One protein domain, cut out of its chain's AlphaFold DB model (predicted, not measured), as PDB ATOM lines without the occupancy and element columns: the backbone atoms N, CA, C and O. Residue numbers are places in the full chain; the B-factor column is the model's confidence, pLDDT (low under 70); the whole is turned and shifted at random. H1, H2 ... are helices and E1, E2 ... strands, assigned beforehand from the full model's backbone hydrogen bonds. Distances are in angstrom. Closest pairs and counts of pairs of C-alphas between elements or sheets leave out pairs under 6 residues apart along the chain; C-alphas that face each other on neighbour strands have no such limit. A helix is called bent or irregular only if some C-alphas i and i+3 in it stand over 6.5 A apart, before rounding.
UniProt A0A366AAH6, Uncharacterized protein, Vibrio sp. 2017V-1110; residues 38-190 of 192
ATOM      1  N   CYS A  38      58.005  22.910  21.529       84.38
ATOM      2  CA  CYS A  38      58.163  22.789  20.092       84.38
ATOM      3  C   CYS A  38      59.418  23.461  19.536       84.38
ATOM      4  O   CYS A  38      59.935  24.447  20.075       84.38
ATOM      5  N   ASN A  39      59.818  22.986  18.361       85.62
ATOM      6  CA  ASN A  39      60.739  23.676  17.471       85.62
ATOM      7  C   ASN A  39      59.975  24.193  16.254       85.62
ATOM      8  O   ASN A  39      59.167  23.474  15.677       85.62
ATOM      9  N   LEU A  40      60.227  25.444  15.872       86.88
ATOM     10  CA  LEU A  40      59.642  26.073  14.691       86.88
ATOM     11  C   LEU A  40      60.770  26.703  13.874       86.88
ATOM     12  O   LEU A  40      61.482  27.573  14.382       86.88
ATOM     13  N   PHE A  41      60.956  26.231  12.645       86.31
ATOM     14  CA  PHE A  41      62.106  26.585  11.813       86.31
ATOM     15  C   PHE A  41      61.770  26.511  10.314       86.31
ATOM     16  O   PHE A  41      60.825  25.813   9.938       86.31
ATOM     17  N   PRO A  42      62.501  27.248   9.450       85.62
ATOM     18  CA  PRO A  42      62.359  27.148   7.995       85.62
ATOM     19  C   PRO A  42      62.550  25.712   7.505       85.62
ATOM     20  O   PRO A  42      63.439  25.012   7.986       85.62
ATOM     21  N   SER A  43      61.734  25.278   6.547       86.19
ATOM     22  CA  SER A  43      61.971  24.011   5.855       86.19
ATOM     23  C   SER A  43      63.156  24.125   4.891       86.19
ATOM     24  O   SER A  43      63.610  25.217   4.559       86.19
ATOM     25  N   VAL A  44      63.622  22.972   4.409       83.31
ATOM     26  CA  VAL A  44      64.518  22.873   3.245       83.31
ATOM     27  C   VAL A  44      63.781  23.277   1.962       83.31
ATOM     28  O   VAL A  44      64.402  23.751   1.021       83.31
ATOM     29  N   ASN A  45      62.458  23.100   1.937       84.38
ATOM     30  CA  ASN A  45      61.610  23.566   0.849       84.38
ATOM     31  C   ASN A  45      61.340  25.070   0.995       84.38
ATOM     32  O   ASN A  45      60.968  25.531   2.082       84.38
ATOM     33  N   ASP A  46      61.470  25.806  -0.106       84.44
ATOM     34  CA  ASP A  46      61.258  27.254  -0.139       84.44
ATOM     35  C   ASP A  46      59.876  27.650   0.379       84.44
ATOM     36  O   ASP A  46      58.879  26.970   0.141       84.44
ATOM     37  N   ASN A  47      59.818  28.784   1.081       87.38
ATOM     38  CA  ASN A  47      58.579  29.375   1.587       87.38
ATOM     39  C   ASN A  47      57.741  28.443   2.481       87.38
ATOM     40  O   ASN A  47      56.531  28.638   2.622       87.38
ATOM     41  N   ARG A  48      58.370  27.461   3.141       88.56
ATOM     42  CA  ARG A  48      57.707  26.572   4.104       88.56
ATOM     43  C   ARG A  48      58.326  26.650   5.490       88.56
ATOM     44  O   ARG A  48      59.521  26.889   5.657       88.56
ATOM     45  N   PHE A  49      57.501  26.381   6.493       89.38
ATOM     46  CA  PHE A  49      57.933  26.181   7.869       89.38
ATOM     47  C   PHE A  49      57.648  24.763   8.327       89.38
ATOM     48  O   PHE A  49      56.682  24.136   7.899       89.38
ATOM     49  N   VAL A  50      58.494  24.285   9.232       88.62
ATOM     50  CA  VAL A  50      58.295  23.037   9.956       88.62
ATOM     51  C   VAL A  50      58.085  23.369  11.423       88.62
ATOM     52  O   VAL A  50      58.899  24.059  12.041       88.62
ATOM     53  N   ILE A  51      56.983  22.868  11.970       88.44
ATOM     54  CA  ILE A  51      56.701  22.859  13.401       88.44
ATOM     55  C   ILE A  51      56.838  21.429  13.913       88.44
ATOM     56  O   ILE A  51      56.178  20.525  13.417       88.44
ATOM     57  N   THR A  52      57.700  21.213  14.898       87.94
ATOM     58  CA  THR A  52      57.980  19.898  15.485       87.94
ATOM     59  C   THR A  52      57.597  19.901  16.949       87.94
ATOM     60  O   THR A  52      58.051  20.773  17.694       87.94
ATOM     61  N   CYS A  53      56.812  18.916  17.378       87.69
ATOM     62  CA  CYS A  53      56.549  18.692  18.792       87.69
ATOM     63  C   CYS A  53      57.728  17.956  19.429       87.69
ATOM     64  O   CYS A  53      58.094  16.847  19.032       87.69
ATOM     65  N   THR A  54      58.342  18.600  20.415       84.75
ATOM     66  CA  THR A  54      59.444  18.049  21.214       84.75
ATOM     67  C   THR A  54      58.984  17.597  22.595       84.75
ATOM     68  O   THR A  54      59.764  17.000  23.331       84.75
ATOM     69  N   SER A  55      57.727  17.869  22.948       80.75
ATOM     70  CA  SER A  55      57.137  17.444  24.210       80.75
ATOM     71  C   SER A  55      56.808  15.961  24.199       80.75
ATOM     72  O   SER A  55      56.116  15.472  23.310       80.75
ATOM     73  N   THR A  56      57.278  15.253  25.221       78.56
ATOM     74  CA  THR A  56      56.976  13.837  25.450       78.56
ATOM     75  C   THR A  56      55.691  13.623  26.247       78.56
ATOM     76  O   THR A  56      55.180  12.506  26.268       78.56
ATOM     77  N   THR A  57      55.161  14.667  26.893       74.62
ATOM     78  CA  THR A  57      54.041  14.570  27.843       74.62
ATOM     79  C   THR A  57      52.748  15.186  27.328       74.62
ATOM     80  O   THR A  57      51.668  14.758  27.723       74.62
ATOM     81  N   GLU A  58      52.833  16.180  26.446       80.12
ATOM     82  CA  GLU A  58      51.674  16.931  25.966       80.12
ATOM     83  C   GLU A  58      51.633  16.987  24.444       80.12
ATOM     84  O   GLU A  58      52.664  17.061  23.775       80.12
ATOM     85  N   ARG A  59      50.414  17.025  23.900       85.38
ATOM     86  CA  ARG A  59      50.209  17.376  22.495       85.38
ATOM     87  C   ARG A  59      50.447  18.865  22.303       85.38
ATOM     88  O   ARG A  59      50.026  19.677  23.122       85.38
ATOM     89  N   LEU A  60      51.079  19.217  21.195       86.00
ATOM     90  CA  LEU A  60      51.260  20.595  20.774       86.00
ATOM     91  C   LEU A  60      50.025  21.051  19.996       86.00
ATOM     92  O   LEU A  60      49.811  20.601  18.869       86.00
ATOM     93  N   ILE A  61      49.231  21.934  20.592       86.12
ATOM     94  CA  ILE A  61      47.978  22.442  20.030       86.12
ATOM     95  C   ILE A  61      48.100  23.948  19.810       86.12
ATOM     96  O   ILE A  61      48.523  24.694  20.695       86.12
ATOM     97  N   ALA A  62      47.714  24.406  18.621       85.88
ATOM     98  CA  ALA A  62      47.571  25.817  18.312       85.88
ATOM     99  C   ALA A  62      46.223  26.335  18.816       85.88
ATOM    100  O   ALA A  62      45.172  25.848  18.418       85.88
ATOM    101  N   HIS A  63      46.257  27.355  19.668       81.62
ATOM    102  CA  HIS A  63      45.066  28.110  20.064       81.62
ATOM    103  C   HIS A  63      44.855  29.327  19.177       81.62
ATOM    104  O   HIS A  63      43.723  29.742  18.957       81.62
ATOM    105  N   GLU A  64      45.942  29.908  18.672       85.19
ATOM    106  CA  GLU A  64      45.872  31.038  17.762       85.19
ATOM    107  C   GLU A  64      47.064  31.080  16.809       85.19
ATOM    108  O   GLU A  64      48.178  30.704  17.176       85.19
ATOM    109  N   ILE A  65      46.842  31.569  15.588       87.19
ATOM    110  CA  ILE A  65      47.928  31.982  14.693       87.19
ATOM    111  C   ILE A  65      47.697  33.437  14.291       87.19
ATOM    112  O   ILE A  65      46.617  33.800  13.823       87.19
ATOM    113  N   LEU A  66      48.725  34.264  14.464       89.94
ATOM    114  CA  LEU A  66      48.708  35.686  14.146       89.94
ATOM    115  C   LEU A  66      49.728  36.007  13.052       89.94
ATOM    116  O   LEU A  66      50.882  35.585  13.132       89.94
ATOM    117  N   ILE A  67      49.335  36.837  12.089       90.62
ATOM    118  CA  ILE A  67      50.249  37.464  11.129       90.62
ATOM    119  C   ILE A  67      50.359  38.944  11.473       90.62
ATOM    120  O   ILE A  67      49.377  39.679  11.418       90.62
ATOM    121  N   VAL A  68      51.560  39.393  11.827       91.75
ATOM    122  CA  VAL A  68      51.859  40.790  12.151       91.75
ATOM    123  C   VAL A  68      52.677  41.406  11.026       91.75
ATOM    124  O   VAL A  68      53.858  41.092  10.862       91.75
ATOM    125  N   ILE A  69      52.066  42.320  10.284       89.94
ATOM    126  CA  ILE A  69      52.683  43.000   9.146       89.94
ATOM    127  C   ILE A  69      53.082  44.413   9.542       89.94
ATOM    128  O   ILE A  69      52.309  45.152  10.157       89.94
ATOM    129  N   HIS A  70      54.304  44.793   9.180       86.88
ATOM    130  CA  HIS A  70      54.775  46.164   9.310       86.88
ATOM    131  C   HIS A  70      54.443  46.925   8.025       86.88
ATOM    132  O   HIS A  70      55.067  46.698   6.989       86.88
ATOM    133  N   GLU A  71      53.463  47.829   8.093       79.56
ATOM    134  CA  GLU A  71      53.099  48.701   6.967       79.56
ATOM    135  C   GLU A  71      54.129  49.834   6.780       79.56
ATOM    136  O   GLU A  71      54.308  50.368   5.696       79.56
ATOM    137  N   ASN A  72      54.826  50.239   7.837       70.88
ATOM    138  CA  ASN A  72      55.949  51.176   7.770       70.88
ATOM    139  C   ASN A  72      56.735  51.111   9.093       70.88
ATOM    140  O   ASN A  72      56.560  50.181   9.886       70.88
ATOM    141  N   ARG A  73      57.624  52.082   9.352       66.81
ATOM    142  CA  ARG A  73      58.428  52.116  10.588       66.81
ATOM    143  C   ARG A  73      57.582  52.174  11.871       66.81
ATOM    144  O   ARG A  73      58.062  51.711  12.900       66.81
ATOM    145  N   PHE A  74      56.348  52.681  11.807       67.69
ATOM    146  CA  PHE A  74      55.536  52.995  12.991       67.69
ATOM    147  C   PHE A  74      54.208  52.238  13.064       67.69
ATOM    148  O   PHE A  74      53.654  52.071  14.148       67.69
ATOM    149  N   LYS A  75      53.699  51.747  11.934       80.25
ATOM    150  CA  LYS A  75      52.383  51.128  11.831       80.25
ATOM    151  C   LYS A  75      52.506  49.626  11.638       80.25
ATOM    152  O   LYS A  75      53.185  49.139  10.729       80.25
ATOM    153  N   ARG A  76      51.821  48.896  12.513       85.06
ATOM    154  CA  ARG A  76      51.721  47.439  12.492       85.06
ATOM    155  C   ARG A  76      50.255  47.051  12.452       85.06
ATOM    156  O   ARG A  76      49.447  47.655  13.153       85.06
ATOM    157  N   LYS A  77      49.933  46.037  11.659       87.19
ATOM    158  CA  LYS A  77      48.622  45.391  11.670       87.19
ATOM    159  C   LYS A  77      48.783  43.925  12.016       87.19
ATOM    160  O   LYS A  77      49.730  43.287  11.562       87.19
ATOM    161  N   THR A  78      47.851  43.421  12.811       88.12
ATOM    162  CA  THR A  78      47.815  42.027  13.244       88.12
ATOM    163  C   THR A  78      46.545  41.379  12.720       88.12
ATOM    164  O   THR A  78      45.455  41.912  12.913       88.12
ATOM    165  N   TYR A  79      46.697  40.222  12.092       86.44
ATOM    166  CA  TYR A  79      45.621  39.430  11.512       86.44
ATOM    167  C   TYR A  79      45.537  38.098  12.256       86.44
ATOM    168  O   TYR A  79      46.513  37.350  12.269       86.44
ATOM    169  N   SER A  80      44.399  37.819  12.896       83.44
ATOM    170  CA  SER A  80      44.146  36.552  13.595       83.44
ATOM    171  C   SER A  80      43.509  35.548  12.644       83.44
ATOM    172  O   SER A  80      42.412  35.780  12.137       83.44
ATOM    173  N   LEU A  81      44.191  34.427  12.413       78.69
ATOM    174  CA  LEU A  81      43.706  33.352  11.546       78.69
ATOM    175  C   LEU A  81      42.622  32.511  12.225       78.69
ATOM    176  O   LEU A  81      41.786  31.913  11.557       78.69
ATOM    177  N   THR A  82      42.585  32.481  13.556       66.50
ATOM    178  CA  THR A  82      41.646  31.642  14.317       66.50
ATOM    179  C   THR A  82      40.244  32.222  14.346       66.50
ATOM    180  O   THR A  82      39.272  31.475  14.306       66.50
ATOM    181  N   ARG A  83      40.110  33.553  14.277       61.91
ATOM    182  CA  ARG A  83      38.809  34.194  14.017       61.91
ATOM    183  C   ARG A  83      38.204  33.780  12.668       61.91
ATOM    184  O   ARG A  83      36.996  33.884  12.492       61.91
ATOM    185  N   LEU A  84      39.026  33.278  11.745       55.19
ATOM    186  CA  LEU A  84      38.619  32.815  10.418       55.19
ATOM    187  C   LEU A  84      38.387  31.291  10.362       55.19
ATOM    188  O   LEU A  84      37.898  30.789   9.351       55.19
ATOM    189  N   TYR A  85      38.672  30.560  11.448       53.66
ATOM    190  CA  TYR A  85      38.495  29.105  11.539       53.66
ATOM    191  C   TYR A  85      37.023  28.684  11.421       53.66
ATOM    192  O   TYR A  85      36.678  27.849  10.586       53.66
ATOM    193  N   ASN A  86      36.134  29.333  12.181       52.62
ATOM    194  CA  ASN A  86      34.699  29.019  12.180       52.62
ATOM    195  C   ASN A  86      34.023  29.279  10.824       52.62
ATOM    196  O   ASN A  86      33.011  28.659  10.516       52.62
ATOM    197  N   LEU A  87      34.587  30.171  10.005       53.00
ATOM    198  CA  LEU A  87      34.053  30.524   8.686       53.00
ATOM    199  C   LEU A  87      34.486  29.535   7.592       53.00
ATOM    200  O   LEU A  87      33.752  29.326   6.632       53.00
ATOM    201  N   ASN A  88      35.649  28.898   7.753       52.25
ATOM    202  CA  ASN A  88      36.232  27.981   6.770       52.25
ATOM    203  C   ASN A  88      36.132  26.499   7.161       52.25
ATOM    204  O   ASN A  88      36.568  25.643   6.392       52.25
ATOM    205  N   ALA A  89      35.553  26.176   8.323       55.38
ATOM    206  CA  ALA A  89      35.469  24.811   8.842       55.38
ATOM    207  C   ALA A  89      34.873  23.815   7.827       55.38
ATOM    208  O   ALA A  89      35.354  22.691   7.726       55.38
ATOM    209  N   HIS A  90      33.887  24.230   7.023       55.56
ATOM    210  CA  HIS A  90      33.300  23.386   5.976       55.56
ATOM    211  C   HIS A  90      34.278  23.101   4.819       55.56
ATOM    212  O   HIS A  90      34.431  21.955   4.409       55.56
ATOM    213  N   PHE A  91      34.981  24.123   4.312       53.97
ATOM    214  CA  PHE A  91      35.973  23.962   3.238       53.97
ATOM    215  C   PHE A  91      37.188  23.144   3.684       53.97
ATOM    216  O   PHE A  91      37.739  22.380   2.898       53.97
ATOM    217  N   GLN A  92      37.582  23.269   4.951       55.81
ATOM    218  CA  GLN A  92      38.709  22.515   5.496       55.81
ATOM    219  C   GLN A  92      38.361  21.064   5.827       55.81
ATOM    220  O   GLN A  92      39.207  20.198   5.647       55.81
ATOM    221  N   LYS A  93      37.123  20.782   6.252       55.19
ATOM    222  CA  LYS A  93      36.651  19.411   6.515       55.19
ATOM    223  C   LYS A  93      36.337  18.621   5.242       55.19
ATOM    224  O   LYS A  93      36.404  17.400   5.269       55.19
ATOM    225  N   ALA A  94      36.009  19.298   4.139       49.50
ATOM    226  CA  ALA A  94      35.784  18.664   2.835       49.50
ATOM    227  C   ALA A  94      37.090  18.325   2.082       49.50
ATOM    228  O   ALA A  94      37.070  17.571   1.111       49.50
ATOM    229  N   SER A  95      38.225  18.882   2.514       50.97
ATOM    230  CA  SER A  95      39.547  18.579   1.971       50.97
ATOM    231  C   SER A  95      40.021  17.216   2.483       50.97
ATOM    232  O   SER A  95      40.197  17.034   3.682       50.97
ATOM    233  N   LEU A  96      40.299  16.279   1.572       45.25
ATOM    234  CA  LEU A  96      40.872  14.948   1.850       45.25
ATOM    235  C   LEU A  96      42.322  14.977   2.401       45.25
ATOM    236  O   LEU A  96      42.928  13.921   2.562       45.25
ATOM    237  N   TYR A  97      42.889  16.158   2.670       47.56
ATOM    238  CA  TYR A  97      44.284  16.368   3.082       47.56
ATOM    239  C   TYR A  97      44.413  16.879   4.526       47.56
ATOM    240  O   TYR A  97      43.501  17.538   5.033       47.56
ATOM    241  N   ASP A  98      45.578  16.633   5.147       54.78
ATOM    242  CA  ASP A  98      45.991  17.139   6.468       54.78
ATOM    243  C   ASP A  98      46.051  18.677   6.485       54.78
ATOM    244  O   ASP A  98      47.112  19.291   6.355       54.78
ATOM    245  N   ALA A  99      44.899  19.329   6.611       67.06
ATOM    246  CA  ALA A  99      44.800  20.778   6.652       67.06
ATOM    247  C   ALA A  99      45.369  21.346   7.967       67.06
ATOM    248  O   ALA A  99      45.218  20.757   9.040       67.06
ATOM    249  N   ILE A 100      45.974  22.543   7.888       71.25
ATOM    250  CA  ILE A 100      46.646  23.209   9.022       71.25
ATOM    251  C   ILE A 100      45.781  23.234  10.278       71.25
ATOM    252  O   ILE A 100      46.297  23.045  11.380       71.25
ATOM    253  N   PHE A 101      44.476  23.486  10.127       73.06
ATOM    254  CA  PHE A 101      43.618  23.690  11.281       73.06
ATOM    255  C   PHE A 101      43.194  22.378  11.946       73.06
ATOM    256  O   PHE A 101      43.459  22.250  13.138       73.06
ATOM    257  N   PRO A 102      42.648  21.370  11.239       73.12
ATOM    258  CA  PRO A 102      42.431  20.053  11.836       73.12
ATOM    259  C   PRO A 102      43.694  19.479  12.496       73.12
ATOM    260  O   PRO A 102      43.641  18.980  13.620       73.12
ATOM    261  N   THR A 103      44.863  19.609  11.857       77.00
ATOM    262  CA  THR A 103      46.101  19.029  12.393       77.00
ATOM    263  C   THR A 103      46.648  19.795  13.602       77.00
ATOM    264  O   THR A 103      47.038  19.155  14.578       77.00
ATOM    265  N   LEU A 104      46.692  21.133  13.575       78.81
ATOM    266  CA  LEU A 104      47.292  21.924  14.661       78.81
ATOM    267  C   LEU A 104      46.294  22.363  15.738       78.81
ATOM    268  O   LEU A 104      46.690  22.444  16.895       78.81
ATOM    269  N   PHE A 105      45.037  22.654  15.398       76.81
ATOM    270  CA  PHE A 105      44.037  23.166  16.348       76.81
ATOM    271  C   PHE A 105      43.181  22.061  16.976       76.81
ATOM    272  O   PHE A 105      42.819  22.186  18.141       76.81
ATOM    273  N   GLU A 106      42.852  20.996  16.235       77.94
ATOM    274  CA  GLU A 106      41.994  19.916  16.754       77.94
ATOM    275  C   GLU A 106      42.815  18.720  17.253       77.94
ATOM    276  O   GLU A 106      42.731  18.344  18.423       77.94
ATOM    277  N   ARG A 107      43.637  18.120  16.383       84.00
ATOM    278  CA  ARG A 107      44.420  16.920  16.720       84.00
ATOM    279  C   ARG A 107      45.616  17.243  17.617       84.00
ATOM    280  O   ARG A 107      45.889  16.513  18.576       84.00
ATOM    281  N   GLY A 108      46.325  18.318  17.275       84.44
ATOM    282  CA  GLY A 108      47.648  18.646  17.799       84.44
ATOM    283  C   GLY A 108      48.739  17.695  17.296       84.44
ATOM    284  O   GLY A 108      48.456  16.676  16.669       84.44
ATOM    285  N   LEU A 109      50.002  18.024  17.571       86.62
ATOM    286  CA  LEU A 109      51.154  17.162  17.268       86.62
ATOM    287  C   LEU A 109      51.617  16.403  18.516       86.62
ATOM    288  O   LEU A 109      51.735  17.003  19.585       86.62
ATOM    289  N   VAL A 110      51.926  15.113  18.392       88.00
ATOM    290  CA  VAL A 110      52.561  14.331  19.472       88.00
ATOM    291  C   VAL A 110      54.088  14.345  19.354       88.00
ATOM    292  O   VAL A 110      54.637  14.742  18.328       88.00
ATOM    293  N   SER A 111      54.784  13.909  20.407       85.75
ATOM    294  CA  SER A 111      56.251  13.826  20.451       85.75
ATOM    295  C   SER A 111      56.860  13.237  19.177       85.75
ATOM    296  O   SER A 111      56.520  12.127  18.767       85.75
ATOM    297  N   GLY A 112      57.795  13.963  18.566       82.19
ATOM    298  CA  GLY A 112      58.517  13.515  17.375       82.19
ATOM    299  C   GLY A 112      57.756  13.697  16.063       82.19
ATOM    300  O   GLY A 112      58.365  13.572  15.001       82.19
ATOM    301  N   GLU A 113      56.470  14.048  16.101       87.81
ATOM    302  CA  GLU A 113      55.773  14.501  14.906       87.81
ATOM    303  C   GLU A 113      56.200  15.915  14.543       87.81
ATOM    304  O   GLU A 113      56.354  16.811  15.380       87.81
ATOM    305  N   SER A 114      56.360  16.116  13.245       86.75
ATOM    306  CA  SER A 114      56.551  17.424  12.652       86.75
ATOM    307  C   SER A 114      55.497  17.659  11.598       86.75
ATOM    308  O   SER A 114      55.071  16.737  10.914       86.75
ATOM    309  N   TYR A 115      55.105  18.904  11.431       86.38
ATOM    310  CA  TYR A 115      54.160  19.298  10.416       86.38
ATOM    311  C   TYR A 115      54.781  20.401   9.575       86.38
ATOM    312  O   TYR A 115      55.243  21.418  10.092       86.38
ATOM    313  N   GLU A 116      54.870  20.151   8.276       86.62
ATOM    314  CA  GLU A 116      55.388  21.113   7.316       86.62
ATOM    315  C   GLU A 116      54.235  21.831   6.630       86.62
ATOM    316  O   GLU A 116      53.299  21.189   6.151       86.62
ATOM    317  N   PHE A 117      54.331  23.157   6.550       82.12
ATOM    318  CA  PHE A 117      53.308  23.987   5.942       82.12
ATOM    319  C   PHE A 117      53.874  25.129   5.085       82.12
ATOM    320  O   PHE A 117      54.850  25.772   5.484       82.12
ATOM    321  N   PRO A 118      53.246  25.435   3.934       85.50
ATOM    322  CA  PRO A 118      53.533  26.635   3.154       85.50
ATOM    323  C   PRO A 118      53.130  27.919   3.889       85.50
ATOM    324  O   PRO A 118      52.032  28.044   4.434       85.50
ATOM    325  N   ILE A 119      54.017  28.914   3.855       88.38
ATOM    326  CA  ILE A 119      53.795  30.243   4.435       88.38
ATOM    327  C   ILE A 119      52.672  30.964   3.689       88.38
ATOM    328  O   ILE A 119      51.823  31.587   4.325       88.38
ATOM    329  N   ALA A 120      52.647  30.860   2.356       85.94
ATOM    330  CA  ALA A 120      51.672  31.542   1.510       85.94
ATOM    331  C   ALA A 120      50.222  31.223   1.902       85.94
ATOM    332  O   ALA A 120      49.374  32.111   1.885       85.94
ATOM    333  N   GLU A 121      49.935  29.993   2.335       80.31
ATOM    334  CA  GLU A 121      48.589  29.592   2.758       80.31
ATOM    335  C   GLU A 121      48.114  30.347   4.003       80.31
ATOM    336  O   GLU A 121      46.959  30.765   4.064       80.31
ATOM    337  N   LEU A 122      49.002  30.629   4.963       83.94
ATOM    338  CA  LEU A 122      48.655  31.458   6.124       83.94
ATOM    339  C   LEU A 122      48.213  32.860   5.688       83.94
ATOM    340  O   LEU A 122      47.229  33.394   6.200       83.94
ATOM    341  N   PHE A 123      48.919  33.446   4.722       84.75
ATOM    342  CA  PHE A 123      48.566  34.749   4.165       84.75
ATOM    343  C   PHE A 123      47.265  34.684   3.374       84.75
ATOM    344  O   PHE A 123      46.425  35.552   3.567       84.75
ATOM    345  N   LYS A 124      47.041  33.643   2.564       78.44
ATOM    346  CA  LYS A 124      45.771  33.453   1.847       78.44
ATOM    347  C   LYS A 124      44.592  33.383   2.811       78.44
ATOM    348  O   LYS A 124      43.594  34.075   2.613       78.44
ATOM    349  N   ILE A 125      44.732  32.648   3.914       77.38
ATOM    350  CA  ILE A 125      43.717  32.633   4.971       77.38
ATOM    351  C   ILE A 125      43.529  34.043   5.550       77.38
ATOM    352  O   ILE A 125      42.394  34.479   5.692       77.38
ATOM    353  N   ALA A 126      44.602  34.796   5.819       78.75
ATOM    354  CA  ALA A 126      44.493  36.185   6.284       78.75
ATOM    355  C   ALA A 126      43.861  37.142   5.257       78.75
ATOM    356  O   ALA A 126      43.275  38.148   5.658       78.75
ATOM    357  N   THR A 127      43.976  36.858   3.956       73.81
ATOM    358  CA  THR A 127      43.342  37.640   2.878       73.81
ATOM    359  C   THR A 127      41.866  37.309   2.686       73.81
ATOM    360  O   THR A 127      41.182  37.996   1.926       73.81
ATOM    361  N   ASN A 128      41.363  36.253   3.340       61.88
ATOM    362  CA  ASN A 128      40.069  35.680   3.012       61.88
ATOM    363  C   ASN A 128      38.932  36.698   3.191       61.88
ATOM    364  O   ASN A 128      38.652  37.179   4.291       61.88
ATOM    365  N   ARG A 129      38.268  36.999   2.069       50.28
ATOM    366  CA  ARG A 129      37.068  37.828   1.968       50.28
ATOM    367  C   ARG A 129      35.884  37.036   2.509       50.28
ATOM    368  O   ARG A 129      35.387  36.131   1.846       50.28
ATOM    369  N   ILE A 130      35.361  37.422   3.665       43.47
ATOM    370  CA  ILE A 130      34.022  37.005   4.089       43.47
ATOM    371  C   ILE A 130      33.025  37.594   3.076       43.47
ATOM    372  O   ILE A 130      32.702  38.772   3.155       43.47
ATOM    373  N   HIS A 131      32.510  36.804   2.124       38.34
ATOM    374  CA  HIS A 131      31.439  37.224   1.191       38.34
ATOM    375  C   HIS A 131      30.082  37.508   1.881       38.34
ATOM    376  O   HIS A 131      29.069  37.696   1.217       38.34
ATOM    377  N   LEU A 132      30.052  37.556   3.216       38.44
ATOM    378  CA  LEU A 132      28.863  37.771   4.046       38.44
ATOM    379  C   LEU A 132      28.893  39.088   4.851       38.44
ATOM    380  O   LEU A 132      27.921  39.385   5.537       38.44
ATOM    381  N   GLN A 133      29.965  39.895   4.786       38.91
ATOM    382  CA  GLN A 133      30.042  41.191   5.484       38.91
ATOM    383  C   GLN A 133      30.305  42.350   4.512       38.91
ATOM    384  O   GLN A 133      31.110  42.234   3.594       38.91
ATOM    385  N   LYS A 134      29.620  43.484   4.732       41.56
ATOM    386  CA  LYS A 134      29.729  44.716   3.920       41.56
ATOM    387  C   LYS A 134      31.103  45.398   4.003       41.56
ATOM    388  O   LYS A 134      31.427  46.185   3.122       41.56
ATOM    389  N   GLU A 135      31.896  45.102   5.032       48.16
ATOM    390  CA  GLU A 135      33.234  45.664   5.234       48.16
ATOM    391  C   GLU A 135      34.288  44.552   5.190       48.16
ATOM    392  O   GLU A 135      34.175  43.531   5.868       48.16
ATOM    393  N   THR A 136      35.330  44.737   4.379       53.41
ATOM    394  CA  THR A 136      36.436  43.783   4.239       53.41
ATOM    395  C   THR A 136      37.293  43.745   5.503       53.41
ATOM    396  O   THR A 136      38.137  44.617   5.717       53.41
ATOM    397  N   VAL A 137      37.124  42.706   6.323       58.44
ATOM    398  CA  VAL A 137      38.033  42.382   7.430       58.44
ATOM    399  C   VAL A 137      39.081  41.399   6.915       58.44
ATOM    400  O   VAL A 137      38.820  40.205   6.823       58.44
ATOM    401  N   GLY A 138      40.263  41.889   6.542       69.19
ATOM    402  CA  GLY A 138      41.310  41.021   6.006       69.19
ATOM    403  C   GLY A 138      42.583  41.753   5.605       69.19
ATOM    404  O   GLY A 138      42.636  42.985   5.535       69.19
ATOM    405  N   LEU A 139      43.636  40.975   5.381       78.62
ATOM    406  CA  LEU A 139      44.854  41.455   4.749       78.62
ATOM    407  C   LEU A 139      44.560  41.786   3.286       78.62
ATOM    408  O   LEU A 139      44.051  40.949   2.551       78.62
ATOM    409  N   ASP A 140      44.918  42.993   2.869       80.38
ATOM    410  CA  ASP A 140      44.913  43.369   1.462       80.38
ATOM    411  C   ASP A 140      46.238  42.913   0.826       80.38
ATOM    412  O   ASP A 140      47.289  43.450   1.199       80.38
ATOM    413  N   PRO A 141      46.226  41.910  -0.070       78.81
ATOM    414  CA  PRO A 141      47.448  41.361  -0.639       78.81
ATOM    415  C   PRO A 141      48.158  42.352  -1.574       78.81
ATOM    416  O   PRO A 141      49.372  42.261  -1.725       78.81
ATOM    417  N   GLU A 142      47.454  43.349  -2.123       80.25
ATOM    418  CA  GLU A 142      48.057  44.409  -2.949       80.25
ATOM    419  C   GLU A 142      48.938  45.362  -2.123       80.25
ATOM    420  O   GLU A 142      49.801  46.054  -2.660       80.25
ATOM    421  N   LYS A 143      48.770  45.376  -0.794       82.25
ATOM    422  CA  LYS A 143      49.618  46.146   0.130       82.25
ATOM    423  C   LYS A 143      50.901  45.410   0.531       82.25
ATOM    424  O   LYS A 143      51.613  45.895   1.412       82.25
ATOM    425  N   LEU A 144      51.182  44.243  -0.045       88.12
ATOM    426  CA  LEU A 144      52.404  43.485   0.218       88.12
ATOM    427  C   LEU A 144      53.518  43.913  -0.742       88.12
ATOM    428  O   LEU A 144      53.284  44.086  -1.932       88.12
ATOM    429  N   TRP A 145      54.746  44.057  -0.239       90.38
ATOM    430  CA  TRP A 145      55.911  44.365  -1.079       90.38
ATOM    431  C   TRP A 145      57.168  43.613  -0.644       90.38
ATOM    432  O   TRP A 145      57.314  43.175   0.503       90.38
ATOM    433  N   VAL A 146      58.117  43.489  -1.570       92.50
ATOM    434  CA  VAL A 146      59.381  42.779  -1.351       92.50
ATOM    435  C   VAL A 146      60.208  43.453  -0.253       92.50
ATOM    436  O   VAL A 146      60.389  44.667  -0.220       92.50
ATOM    437  N   GLY A 147      60.736  42.655   0.673       89.81
ATOM    438  CA  GLY A 147      61.521  43.110   1.819       89.81
ATOM    439  C   GLY A 147      60.685  43.561   3.021       89.81
ATOM    440  O   GLY A 147      61.258  43.868   4.074       89.81
ATOM    441  N   GLN A 148      59.352  43.567   2.911       90.62
ATOM    442  CA  GLN A 148      58.458  43.896   4.019       90.62
ATOM    443  C   GLN A 148      58.663  42.936   5.197       90.62
ATOM    444  O   GLN A 148      58.780  41.721   5.028       90.62
ATOM    445  N   ARG A 149      58.724  43.491   6.413       92.31
ATOM    446  CA  ARG A 149      58.937  42.714   7.642       92.31
ATOM    447  C   ARG A 149      57.615  42.161   8.152       92.31
ATOM    448  O   ARG A 149      56.725  42.926   8.536       92.31
ATOM    449  N   VAL A 150      57.538  40.843   8.257       92.06
ATOM    450  CA  VAL A 150      56.376  40.142   8.802       92.06
ATOM    451  C   VAL A 150      56.807  39.257   9.960       92.06
ATOM    452  O   VAL A 150      57.912  38.719   9.974       92.06
ATOM    453  N   ALA A 151      55.951  39.133  10.968       93.06
ATOM    454  CA  ALA A 151      56.102  38.134  12.006       93.06
ATOM    455  C   ALA A 151      54.879  37.224  12.047       93.06
ATOM    456  O   ALA A 151      53.756  37.710  12.129       93.06
ATOM    457  N   ILE A 152      55.114  35.919  12.031       92.12
ATOM    458  CA  ILE A 152      54.090  34.897  12.225       92.12
ATOM    459  C   ILE A 152      54.225  34.398  13.658       92.12
ATOM    460  O   ILE A 152      55.331  34.078  14.097       92.12
ATOM    461  N   ILE A 153      53.130  34.396  14.408       91.50
ATOM    462  CA  ILE A 153      53.114  34.008  15.818       91.50
ATOM    463  C   ILE A 153      52.143  32.849  15.981       91.50
ATOM    464  O   ILE A 153      50.956  33.006  15.717       91.50
ATOM    465  N   PHE A 154      52.652  31.713  16.442       88.88
ATOM    466  CA  PHE A 154      51.855  30.560  16.838       88.88
ATOM    467  C   PHE A 154      51.676  30.585  18.353       88.88
ATOM    468  O   PHE A 154      52.656  30.546  19.094       88.88
ATOM    469  N   MET A 155      50.436  30.657  18.820       88.62
ATOM    470  CA  MET A 155      50.086  30.506  20.229       88.62
ATOM    471  C   MET A 155      49.866  29.019  20.502       88.62
ATOM    472  O   MET A 155      48.762  28.511  20.311       88.62
ATOM    473  N   LEU A 156      50.928  28.317  20.897       87.00
ATOM    474  CA  LEU A 156      50.930  26.866  21.094       87.00
ATOM    475  C   LEU A 156      50.937  26.548  22.589       87.00
ATOM    476  O   LEU A 156      51.845  27.001  23.289       87.00
ATOM    477  N   ASN A 157      49.943  25.809  23.085       84.25
ATOM    478  CA  ASN A 157      49.757  25.504  24.517       84.25
ATOM    479  C   ASN A 157      49.928  26.755  25.417       84.25
ATOM    480  O   ASN A 157      50.650  26.749  26.412       84.25
ATOM    481  N   GLY A 158      49.349  27.886  25.002       77.31
ATOM    482  CA  GLY A 158      49.437  29.174  25.708       77.31
ATOM    483  C   GLY A 158      50.771  29.923  25.566       77.31
ATOM    484  O   GLY A 158      50.891  31.053  26.037       77.31
ATOM    485  N   CYS A 159      51.766  29.352  24.884       83.56
ATOM    486  CA  CYS A 159      53.078  29.961  24.683       83.56
ATOM    487  C   CYS A 159      53.216  30.576  23.274       83.56
ATOM    488  O   CYS A 159      52.909  29.913  22.283       83.56
ATOM    489  N   PRO A 160      53.715  31.822  23.143       87.62
ATOM    490  CA  PRO A 160      53.931  32.449  21.842       87.62
ATOM    491  C   PRO A 160      55.240  31.981  21.187       87.62
ATOM    492  O   PRO A 160      56.332  32.200  21.714       87.62
ATOM    493  N   TYR A 161      55.140  31.440  19.975       88.81
ATOM    494  CA  TYR A 161      56.266  31.068  19.120       88.81
ATOM    495  C   TYR A 161      56.290  31.964  17.889       88.81
ATOM    496  O   TYR A 161      55.457  31.853  16.993       88.81
ATOM    497  N   LYS A 162      57.247  32.893  17.865       90.06
ATOM    498  CA  LYS A 162      57.348  33.936  16.844       90.06
ATOM    499  C   LYS A 162      58.436  33.616  15.827       90.06
ATOM    500  O   LYS A 162      59.585  33.397  16.205       90.06
ATOM    501  N   VAL A 163      58.096  33.740  14.548       90.62
ATOM    502  CA  VAL A 163      59.038  33.697  13.428       90.62
ATOM    503  C   VAL A 163      58.973  35.007  12.671       90.62
ATOM    504  O   VAL A 163      57.899  35.438  12.261       90.62
ATOM    505  N   ALA A 164      60.118  35.658  12.504       91.75
ATOM    506  CA  ALA A 164      60.232  36.857  11.689       91.75
ATOM    507  C   ALA A 164      60.715  36.479  10.287       91.75
ATOM    508  O   ALA A 164      61.713  35.777  10.149       91.75
ATOM    509  N   ILE A 165      60.032  36.987   9.268       92.69
ATOM    510  CA  ILE A 165      60.381  36.807   7.860       92.69
ATOM    511  C   ILE A 165      60.440  38.151   7.144       92.69
ATOM    512  O   ILE A 165      59.873  39.156   7.591       92.69
ATOM    513  N   ARG A 166      61.129  38.161   6.005       92.56
ATOM    514  CA  ARG A 166      61.007  39.218   5.003       92.56
ATOM    515  C   ARG A 166      60.303  38.636   3.793       92.56
ATOM    516  O   ARG A 166      60.659  37.540   3.373       92.56
ATOM    517  N   LEU A 167      59.326  39.357   3.257       91.94
ATOM    518  CA  LEU A 167      58.638  38.914   2.048       91.94
ATOM    519  C   LEU A 167      59.612  38.924   0.868       91.94
ATOM    520  O   LEU A 167      60.295  39.919   0.627       91.94
ATOM    521  N   THR A 168      59.693  37.809   0.156       93.25
ATOM    522  CA  THR A 168      60.409  37.687  -1.116       93.25
ATOM    523  C   THR A 168      59.417  37.852  -2.264       93.25
ATOM    524  O   THR A 168      58.212  37.714  -2.057       93.25
ATOM    525  N   GLN A 169      59.910  38.130  -3.474       92.00
ATOM    526  CA  GLN A 169      59.044  38.179  -4.658       92.00
ATOM    527  C   GLN A 169      58.327  36.837  -4.858       92.00
ATOM    528  O   GLN A 169      57.110  36.811  -4.966       92.00
ATOM    529  N   GLN A 170      59.066  35.728  -4.757       91.00
ATOM    530  CA  GLN A 170      58.526  34.373  -4.875       91.00
ATOM    531  C   GLN A 170      57.371  34.108  -3.895       91.00
ATOM    532  O   GLN A 170      56.335  33.590  -4.297       91.00
ATOM    533  N   LEU A 171      57.510  34.506  -2.624       89.56
ATOM    534  CA  LEU A 171      56.437  34.332  -1.642       89.56
ATOM    535  C   LEU A 171      55.215  35.201  -1.972       89.56
ATOM    536  O   LEU A 171      54.085  34.756  -1.793       89.56
ATOM    537  N   ILE A 172      55.421  36.435  -2.438       89.88
ATOM    538  CA  ILE A 172      54.322  37.320  -2.851       89.88
ATOM    539  C   ILE A 172      53.582  36.716  -4.048       89.88
ATOM    540  O   ILE A 172      52.356  36.643  -4.024       89.88
ATOM    541  N   ASP A 173      54.312  36.214  -5.041       88.81
ATOM    542  CA  ASP A 173      53.733  35.555  -6.209       88.81
ATOM    543  C   ASP A 173      52.933  34.309  -5.795       88.81
ATOM    544  O   ASP A 173      51.811  34.112  -6.257       88.81
ATOM    545  N   GLU A 174      53.441  33.502  -4.856       86.06
ATOM    546  CA  GLU A 174      52.715  32.353  -4.299       86.06
ATOM    547  C   GLU A 174      51.420  32.761  -3.578       86.06
ATOM    548  O   GLU A 174      50.398  32.080  -3.721       86.06
ATOM    549  N   ILE A 175      51.437  33.871  -2.829       86.00
ATOM    550  CA  ILE A 175      50.253  34.428  -2.158       86.00
ATOM    551  C   ILE A 175      49.216  34.884  -3.193       86.00
ATOM    552  O   ILE A 175      48.037  34.561  -3.052       86.00
ATOM    553  N   LEU A 176      49.653  35.597  -4.236       83.81
ATOM    554  CA  LEU A 176      48.789  36.200  -5.256       83.81
ATOM    555  C   LEU A 176      48.286  35.207  -6.309       83.81
ATOM    556  O   LEU A 176      47.216  35.414  -6.873       83.81
ATOM    557  N   SER A 177      49.021  34.121  -6.561       80.44
ATOM    558  CA  SER A 177      48.716  33.153  -7.625       80.44
ATOM    559  C   SER A 177      47.343  32.482  -7.506       80.44
ATOM    560  O   SER A 177      46.891  31.845  -8.456       80.44
ATOM    561  N   GLY A 178      46.696  32.548  -6.336       61.50
ATOM    562  CA  GLY A 178      45.394  31.931  -6.076       61.50
ATOM    563  C   GLY A 178      45.396  30.397  -6.075       61.50
ATOM    564  O   GLY A 178      44.387  29.794  -5.717       61.50
ATOM    565  N   LYS A 179      46.514  29.742  -6.421       66.56
ATOM    566  CA  LYS A 179      46.652  28.281  -6.371       66.56
ATOM    567  C   LYS A 179      46.665  27.826  -4.922       66.56
ATOM    568  O   LYS A 179      47.604  28.134  -4.198       66.56
ATOM    569  N   THR A 180      45.642  27.106  -4.492       60.62
ATOM    570  CA  THR A 180      45.585  26.517  -3.156       60.62
ATOM    571  C   THR A 180      46.465  25.274  -3.106       60.62
ATOM    572  O   THR A 180      46.250  24.315  -3.843       60.62
ATOM    573  N   THR A 181      47.471  25.273  -2.235       58.41
ATOM    574  CA  THR A 181      48.408  24.148  -2.093       58.41
ATOM    575  C   THR A 181      48.065  23.298  -0.869       58.41
ATOM    576  O   THR A 181      48.948  22.873  -0.132       58.41
ATOM    577  N   PHE A 182      46.778  23.044  -0.601       56.78
ATOM    578  CA  PHE A 182      46.370  22.226   0.555       56.78
ATOM    579  C   PHE A 182      46.863  20.771   0.499       56.78
ATOM    580  O   PHE A 182      46.939  20.106   1.526       56.78
ATOM    581  N   SER A 183      47.267  20.284  -0.670       52.97
ATOM    582  CA  SER A 183      47.929  18.986  -0.830       52.97
ATOM    583  C   SER A 183      49.398  18.976  -0.391       52.97
ATOM    584  O   SER A 183      49.999  17.909  -0.299       52.97
ATOM    585  N   ASP A 184      49.989  20.145  -0.133       58.66
ATOM    586  CA  ASP A 184      51.418  20.292   0.150       58.66
ATOM    587  C   ASP A 184      51.757  20.266   1.643       58.66
ATOM    588  O   ASP A 184      52.935  20.314   2.017       58.66
ATOM    589  N   PHE A 185      50.741  20.198   2.499       70.19
ATOM    590  CA  PHE A 185      50.921  19.994   3.925       70.19
ATOM    591  C   PHE A 185      51.298  18.539   4.196       70.19
ATOM    592  O   PHE A 185      50.682  17.617   3.666       70.19
ATOM    593  N   ARG A 186      52.322  18.322   5.026       68.94
ATOM    594  CA  ARG A 186      52.816  16.967   5.297       68.94
ATOM    595  C   ARG A 186      53.063  16.761   6.780       68.94
ATOM    596  O   ARG A 186      53.984  17.358   7.345       68.94
ATOM    597  N   LEU A 187      52.288  15.860   7.384       76.19
ATOM    598  CA  LEU A 187      52.649  15.266   8.662       76.19
ATOM    599  C   LEU A 187      53.862  14.349   8.448       76.19
ATOM    600  O   LEU A 187      53.858  13.428   7.631       76.19
ATOM    601  N   ARG A 188      54.938  14.639   9.167       76.88
ATOM    602  CA  ARG A 188      56.170  13.859   9.203       76.88
ATOM    603  C   ARG A 188      56.229  13.181  10.562       76.88
ATOM    604  O   ARG A 188      56.432  13.841  11.578       76.88
ATOM    605  N   VAL A 189      56.051  11.870  10.579       73.56
ATOM    606  CA  VAL A 189      56.249  11.061  11.782       73.56
ATOM    607  C   VAL A 189      57.713  10.636  11.819       73.56
ATOM    608  O   VAL A 189      58.301  10.333  10.777       73.56
ATOM    609  N   ARG A 190      58.331  10.642  13.001       61.50
ATOM    610  CA  ARG A 190      59.667  10.064  13.171       61.50
ATOM    611  C   ARG A 190      59.590   8.584  12.781       61.50
ATOM    612  O   ARG A 190      58.769   7.869  13.345       61.50
TER     613      ARG A 190
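What this domain is: This is residues 38 to 190 of the 192 residues of an uncharacterized protein of Vibrio sp. 2017V-1110 (UniProt A0A366AAH6). Two four-stranded antiparallel sheets meet at an angle along their edge strands E7 and E1, like a trough, with H2 set between the E3 and E5 sides and H3 over the inner face of the sheet E4 E3 E6 E7. H4 packs on H3 on the side away from that sheet, H1 packs on H2, and residues 128 to 148 form a long loop at the outside. The printed part has 153 residues with four named helices and eight named strands, in the order E1 E2 E3 E4 H1 H2 E5 H3 E6 E7 H4 E8. Its class is mixed, helices and strands. The whole is compact, with a radius of gyration of the C-alphas of 15.1 A and spans of 42 by 33 by 28 A.

How they stand to each other: Begin with the twisted sheet of E4, residues 76 to 80, E3, residues 62 to 70, E6, residues 149 to 156, and E7, residues 159 to 166, in that order. Between E4 and E3, a hairpin, look for N 69 and O 77 at 2.8 A. Between E3 and E6, N 66 and O 153 are 2.9 A apart. In the hairpin of E6 and E7, N 152 and O 163 are at 2.8 A. H3, residues 119 to 127, is on this sheet at a height over the sheet of 9.4 A. It lies over E6 and only just over E3, with 3 of its C-alphas falling on E3, and runs across the strands, at 90 degrees to E6 on the local plane. H4, residues 169 to 176, touches H3 at a steep tilt of 43 degrees, the same way; their closest C-alphas, those of Ala 120 and Ile 175, are 4.9 A apart. Next find the second antiparallel sheet, in the order E1, residues 38 to 42, E2, residues 48 to 53, E5, residues 114 to 118, and E8, residues 186 to 188. N 39 and O 52 are 2.9 A apart in the hairpin of E1 and E2, N 51 and O 115 are 2.9 A apart between E2 and E5, and N 188 and O 114 are 2.7 A apart between E5 and E8. The closest C-alphas of E1 and E7, those of Leu 40 and Tyr 161, are 7.5 A apart. H2, residues 100 to 107, only grazes both sheets; its C-alpha 105 is 4.8 A from C-alpha 62 of E3, their closest pair. H1, residues 82 to 93, touches H2, about perpendicular at 90 degrees, with the C-alphas of Tyr 85 and Phe 101 closest at 7.5 A. Every O i to N i+4 pair is within hydrogen-bond range in H3 and H4; in H1 it is 4 of 8, in H2 3 of 4.

Where its parts are: Find C-alpha 38 at (58.163, 22.789, 20.092), where E1 begins its 13.5 A; E2 runs 16.7 A. E3 starts at C-alpha 62, (47.571, 25.817, 18.312), and measures 23.4 A, with E6 at 22.3 A and E7 at 23.1 A. H1 runs 15.3 A and is irregular: C-alphas 87 and 90 are 7.7 A apart. H3 runs 12.9 A and H4 10.5 A. E8 ends at C-alpha 188, (56.170, 13.859, 9.203).

The domain as a whole: The two C-alphas farthest apart, those of Lys 134 and Arg 190, are 46.7 A apart. The printed part has no cut. The one long link, H3 to E6, holds residues 128 to 148. The mean pLDDT of the printed part is 77.1; look for values under 70 at residues 73 to 74, 82 to 99, 128 to 138, 178 to 184, 186 and 190.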